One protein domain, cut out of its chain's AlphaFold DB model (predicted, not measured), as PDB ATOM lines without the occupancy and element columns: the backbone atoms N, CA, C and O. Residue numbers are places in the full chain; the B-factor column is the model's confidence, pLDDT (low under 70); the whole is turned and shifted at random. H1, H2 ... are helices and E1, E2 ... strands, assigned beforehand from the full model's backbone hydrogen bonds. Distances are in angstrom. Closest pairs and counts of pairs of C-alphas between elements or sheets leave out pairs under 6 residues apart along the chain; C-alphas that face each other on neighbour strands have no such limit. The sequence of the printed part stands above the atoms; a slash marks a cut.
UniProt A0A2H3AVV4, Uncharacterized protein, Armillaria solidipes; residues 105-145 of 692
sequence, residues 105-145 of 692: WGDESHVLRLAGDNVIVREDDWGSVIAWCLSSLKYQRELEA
ATOM      1  N   TRP A 105     -12.973 -36.348  34.866       78.38
ATOM      2  CA  TRP A 105     -13.781 -37.534  35.190       78.38
ATOM      3  C   TRP A 105     -15.280 -37.325  34.893       78.38
ATOM      4  O   TRP A 105     -16.105 -38.119  35.354       78.38
ATOM      5  N   GLY A 106     -15.661 -36.256  34.186       85.75
ATOM      6  CA  GLY A 106     -16.988 -36.168  33.569       85.75
ATOM      7  C   GLY A 106     -17.135 -37.201  32.447       85.75
ATOM      8  O   GLY A 106     -16.136 -37.617  31.864       85.75
ATOM      9  N   ASP A 107     -18.364 -37.606  32.121       85.62
ATOM     10  CA  ASP A 107     -18.614 -38.637  31.097       85.62
ATOM     11  C   ASP A 107     -18.164 -38.205  29.677       85.62
ATOM     12  O   ASP A 107     -17.894 -39.048  28.830       85.62
ATOM     13  N   GLU A 108     -17.984 -36.897  29.465       89.31
ATOM     14  CA  GLU A 108     -17.374 -36.244  28.291       89.31
ATOM     15  C   GLU A 108     -15.841 -36.434  28.185       89.31
ATOM     16  O   GLU A 108     -15.223 -35.913  27.255       89.31
ATOM     17  N   SER A 109     -15.193 -37.081  29.168       91.12
ATOM     18  CA  SER A 109     -13.727 -37.162  29.299       91.12
ATOM     19  C   SER A 109     -13.185 -38.576  29.069       91.12
ATOM     20  O   SER A 109     -13.295 -39.464  29.918       91.12
ATOM     21  N   HIS A 110     -12.505 -38.766  27.942       89.12
ATOM     22  CA  HIS A 110     -11.924 -40.033  27.510       89.12
ATOM     23  C   HIS A 110     -10.433 -40.108  27.835       89.12
ATOM     24  O   HIS A 110      -9.638 -39.295  27.365       89.12
ATOM     25  N   VAL A 111     -10.027 -41.124  28.599       87.31
ATOM     26  CA  VAL A 111      -8.607 -41.437  28.826       87.31
ATOM     27  C   VAL A 111      -8.134 -42.390  27.730       87.31
ATOM     28  O   VAL A 111      -8.440 -43.584  27.759       87.31
ATOM     29  N   LEU A 112      -7.384 -41.870  26.761       86.94
ATOM     30  CA  LEU A 112      -6.884 -42.621  25.613       86.94
ATOM     31  C   LEU A 112      -5.390 -42.922  25.791       86.94
ATOM     32  O   LEU A 112      -4.548 -42.027  25.863       86.94
ATOM     33  N   ARG A 113      -5.058 -44.216  25.866       78.00
ATOM     34  CA  ARG A 113      -3.672 -44.699  25.920       78.00
ATOM     35  C   ARG A 113      -3.104 -44.849  24.518       78.00
ATOM     36  O   ARG A 113      -3.522 -45.738  23.777       78.00
ATOM     37  N   LEU A 114      -2.132 -44.009  24.180       77.88
ATOM     38  CA  LEU A 114      -1.433 -44.030  22.898       77.88
ATOM     39  C   LEU A 114       0.054 -44.303  23.139       77.88
ATOM     40  O   LEU A 114       0.771 -43.441  23.629       77.88
ATOM     41  N   ALA A 115       0.504 -45.513  22.790       72.06
ATOM     42  CA  ALA A 115       1.915 -45.908  22.636       72.06
ATOM     43  C   ALA A 115       2.898 -45.582  23.795       72.06
ATOM     44  O   ALA A 115       4.107 -45.637  23.598       72.06
ATOM     45  N   GLY A 116       2.398 -45.287  24.998       78.56
ATOM     46  CA  GLY A 116       3.188 -44.926  26.182       78.56
ATOM     47  C   GLY A 116       2.545 -43.790  26.983       78.56
ATOM     48  O   GLY A 116       2.527 -43.836  28.214       78.56
ATOM     49  N   ASP A 117       1.921 -42.838  26.289       74.75
ATOM     50  CA  ASP A 117       1.270 -41.682  26.898       74.75
ATOM     51  C   ASP A 117      -0.196 -41.949  27.272       74.75
ATOM     52  O   ASP A 117      -0.915 -42.740  26.652       74.75
ATOM     53  N   ASN A 118      -0.644 -41.257  28.322       82.25
ATOM     54  CA  ASN A 118      -2.024 -41.271  28.807       82.25
ATOM     55  C   ASN A 118      -2.634 -39.898  28.492       82.25
ATOM     56  O   ASN A 118      -2.550 -38.982  29.311       82.25
ATOM     57  N   VAL A 119      -3.202 -39.741  27.295       87.81
ATOM     58  CA  VAL A 119      -3.822 -38.481  26.862       87.81
ATOM     59  C   VAL A 119      -5.273 -38.457  27.335       87.81
ATOM     60  O   VAL A 119      -6.010 -39.424  27.152       87.81
ATOM     61  N   ILE A 120      -5.689 -37.351  27.946       89.50
ATOM     62  CA  ILE A 120      -7.088 -37.108  28.305       89.50
ATOM     63  C   ILE A 120      -7.695 -36.212  27.228       89.50
ATOM     64  O   ILE A 120      -7.154 -35.144  26.941       89.50
ATOM     65  N   VAL A 121      -8.821 -36.639  26.665       93.50
ATOM     66  CA  VAL A 121      -9.580 -35.908  25.646       93.50
ATOM     67  C   VAL A 121     -10.951 -35.571  26.207       93.50
ATOM     68  O   VAL A 121     -11.652 -36.470  26.662       93.50
ATOM     69  N   ARG A 122     -11.345 -34.300  26.175       94.38
ATOM     70  CA  ARG A 122     -12.716 -33.864  26.464       94.38
ATOM     71  C   ARG A 122     -13.414 -33.560  25.147       94.38
ATOM     72  O   ARG A 122     -12.850 -32.834  24.334       94.38
ATOM     73  N   GLU A 123     -14.624 -34.073  24.949       90.62
ATOM     74  CA  GLU A 123     -15.359 -33.890  23.684       90.62
ATOM     75  C   GLU A 123     -15.585 -32.404  23.336       90.62
ATOM     76  O   GLU A 123     -15.412 -32.013  22.183       90.62
ATOM     77  N   ASP A 124     -15.852 -31.567  24.344       91.81
ATOM     78  CA  ASP A 124     -16.051 -30.117  24.195       91.81
ATOM     79  C   ASP A 124     -14.748 -29.283  24.133       91.81
ATOM     80  O   ASP A 124     -14.800 -28.090  23.823       91.81
ATOM     81  N   ASP A 125     -13.567 -29.866  24.400       95.12
ATOM     82  CA  ASP A 125     -12.285 -29.149  24.291       95.12
ATOM     83  C   ASP A 125     -11.524 -29.523  23.015       95.12
ATOM     84  O   ASP A 125     -10.740 -30.478  22.972       95.12
ATOM     85  N   TRP A 126     -11.678 -28.667  22.003       92.56
ATOM     86  CA  TRP A 126     -10.902 -28.689  20.762       92.56
ATOM     87  C   TRP A 126      -9.386 -28.752  20.983       92.56
ATOM     88  O   TRP A 126      -8.698 -29.372  20.175       92.56
ATOM     89  N   GLY A 127      -8.851 -28.161  22.059       94.19
ATOM     90  CA  GLY A 127      -7.431 -28.258  22.401       94.19
ATOM     91  C   GLY A 127      -7.012 -29.704  22.665       94.19
ATOM     92  O   GLY A 127      -6.048 -30.188  22.069       94.19
ATOM     93  N   SER A 128      -7.776 -30.420  23.491       89.75
ATOM     94  CA  SER A 128      -7.555 -31.838  23.784       89.75
ATOM     95  C   SER A 128      -7.799 -32.763  22.579       89.75
ATOM     96  O   SER A 128      -7.014 -33.685  22.351       89.75
ATOM     97  N   VAL A 129      -8.816 -32.486  21.750       90.50
ATOM     98  CA  VAL A 129      -9.095 -33.254  20.520       90.50
ATOM     99  C   VAL A 129      -7.962 -33.081  19.501       90.50
ATOM    100  O   VAL A 129      -7.492 -34.061  18.922       90.50
ATOM    101  N   ILE A 130      -7.458 -31.855  19.325       89.75
ATOM    102  CA  ILE A 130      -6.291 -31.580  18.476       89.75
ATOM    103  C   ILE A 130      -5.043 -32.263  19.050       89.75
ATOM    104  O   ILE A 130      -4.338 -32.943  18.307       89.75
ATOM    105  N   ALA A 131      -4.787 -32.160  20.357       88.25
ATOM    106  CA  ALA A 131      -3.653 -32.830  20.999       88.25
ATOM    107  C   ALA A 131      -3.693 -34.361  20.816       88.25
ATOM    108  O   ALA A 131      -2.649 -34.983  20.606       88.25
ATOM    109  N   TRP A 132      -4.881 -34.972  20.819       92.12
ATOM    110  CA  TRP A 132      -5.055 -36.393  20.515       92.12
ATOM    111  C   TRP A 132      -4.788 -36.739  19.045       92.12
ATOM    112  O   TRP A 132      -4.033 -37.671  18.762       92.12
ATOM    113  N   CYS A 133      -5.326 -35.966  18.099       91.81
ATOM    114  CA  CYS A 133      -5.028 -36.152  16.676       91.81
ATOM    115  C   CYS A 133      -3.516 -36.049  16.395       91.81
ATOM    116  O   CYS A 133      -2.962 -36.905  15.701       91.81
ATOM    117  N   LEU A 134      -2.840 -35.057  16.990       90.50
ATOM    118  CA  LEU A 134      -1.401 -34.814  16.837       90.50
ATOM    119  C   LEU A 134      -0.517 -35.868  17.535       90.50
ATOM    120  O   LEU A 134       0.583 -36.148  17.061       90.50
ATOM    121  N   SER A 135      -0.981 -36.467  18.637       88.38
ATOM    122  CA  SER A 135      -0.294 -37.586  19.308       88.38
ATOM    123  C   SER A 135      -0.603 -38.952  18.684       88.38
ATOM    124  O   SER A 135       0.022 -39.949  19.048       88.38
ATOM    125  N   SER A 136      -1.521 -39.028  17.713       91.00
ATOM    126  CA  SER A 136      -1.839 -40.285  17.039       91.00
ATOM    127  C   SER A 136      -0.631 -40.836  16.270       91.00
ATOM    128  O   SER A 136      -0.034 -40.167  15.428       91.00
ATOM    129  N   LEU A 137      -0.301 -42.110  16.509       89.75
ATOM    130  CA  LEU A 137       0.836 -42.789  15.872       89.75
ATOM    131  C   LEU A 137       0.734 -42.812  14.332       89.75
ATOM    132  O   LEU A 137       1.740 -42.928  13.640       89.75
ATOM    133  N   LYS A 138      -0.483 -42.682  13.779       89.44
ATOM    134  CA  LYS A 138      -0.704 -42.505  12.335       89.44
ATOM    135  C   LYS A 138      -0.194 -41.144  11.859       89.44
ATOM    136  O   LYS A 138       0.609 -41.108  10.934       89.44
ATOM    137  N   TYR A 139      -0.598 -40.062  12.525       93.06
ATOM    138  CA  TYR A 139      -0.158 -38.706  12.199       93.06
ATOM    139  C   TYR A 139       1.345 -38.502  12.446       93.06
ATOM    140  O   TYR A 139       2.014 -37.846  11.653       93.06
ATOM    141  N   GLN A 140       1.910 -39.127  13.485       93.12
ATOM    142  CA  GLN A 140       3.361 -39.130  13.711       93.12
ATOM    143  C   GLN A 140       4.120 -39.795  12.551       93.12
ATOM    144  O   GLN A 140       5.029 -39.182  12.003       93.12
ATOM    145  N   ARG A 141       3.698 -40.986  12.098       94.50
ATOM    146  CA  ARG A 141       4.289 -41.654  10.918       94.50
ATOM    147  C   ARG A 141       4.104 -40.859   9.621       94.50
ATOM    148  O   ARG A 141       4.957 -40.916   8.742       94.50
ATOM    149  N   GLU A 142       2.996 -40.137   9.484       94.88
ATOM    150  CA  GLU A 142       2.728 -39.266   8.336       94.88
ATOM    151  C   GLU A 142       3.663 -38.043   8.337       94.88
ATOM    152  O   GLU A 142       4.288 -37.751   7.317       94.88
ATOM    153  N   LEU A 143       3.865 -37.402   9.495       93.12
ATOM    154  CA  LEU A 143       4.889 -36.368   9.688       93.12
ATOM    155  C   LEU A 143       6.306 -36.891   9.420       93.12
ATOM    156  O   LEU A 143       7.074 -36.225   8.727       93.12
ATOM    157  N   GLU A 144       6.656 -38.076   9.928       94.75
ATOM    158  CA  GLU A 144       7.946 -38.723   9.666       94.75
ATOM    159  C   GLU A 144       8.151 -38.942   8.163       94.75
ATOM    160  O   GLU A 144       9.179 -38.527   7.623       94.75
ATOM    161  N   ALA A 145       7.155 -39.495   7.462       94.12
ATOM    162  CA  ALA A 145       7.202 -39.696   6.016       94.12
ATOM    163  C   ALA A 145       7.382 -38.369   5.257       94.12
ATOM    164  O   ALA A 145       8.281 -38.266   4.421       94.12
TER     165      ALA A 145
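What this domain is: This is residues 105 to 145 of the 692 residues of an uncharacterized protein of Armillaria solidipes (UniProt A0A2H3AVV4). A two-stranded hairpin, E1 and E2, is followed by a helix, H1, that folds back along it, nearer to E2 than to E1. A second helix, H2, continues beyond the far end of H1 in a new direction and lengthens the flat outline, whose C-alphas span 37 by 20 by 9 A. The printed part has 41 residues, with two named strands and then two named helices in the order E1, E2, H1, H2; the sheet E1 - E2 is antiparallel and the class is mixed, helices and strands. The whole is only just loose, close to compact, with a radius of gyration of the C-alphas of 11.0 A.

Where its parts are: E1, residues 109 to 114, begins at C-alpha 109 (-13.727, -37.162, 29.299) and is 15.5 A long. E2, residues 117 to 122, is 16.0 A long. H1, residues 126 to 135, begins at C-alpha 126 (-10.902, -28.689, 20.762) and is 13.9 A long. H2, residues 137 to 145, is 12.1 A long and ends at C-alpha 145 (7.202, -39.696, 6.016).

How they stand to each other: E1 and E2 form a hairpin, antiparallel at 153 degrees between their directions. Across it, N 110 and O 121 are within hydrogen-bond range at 2.8 A, as are N 119 and O 112 at 3.0 A. The closest C-alphas of E2 and H1, those of Val 121 and Ser 128, are 4.9 A apart. For E1 and H1 the closest C-alphas, Leu 114 and Ser 135, are 7.5 A apart. H1 and H2 are close but not clearly touching, with C-alphas of Cys 133 and Tyr 139 closest at 7.1 A. They run the same way at a steep tilt of 61 degrees. E2 and H2 are apart. In H1 and H2 every O i to N i+4 pair is within hydrogen-bond range.

The domain as a whole: The two C-alphas farthest apart, those of Gly 106 and Ala 145, are 36.8 A apart. The printed part has no cut, and the links E1 to E2, E2 to H1 and H1 to H2 are tight. The mean pLDDT of the printed part is 88.7, and no printed residue is under 70.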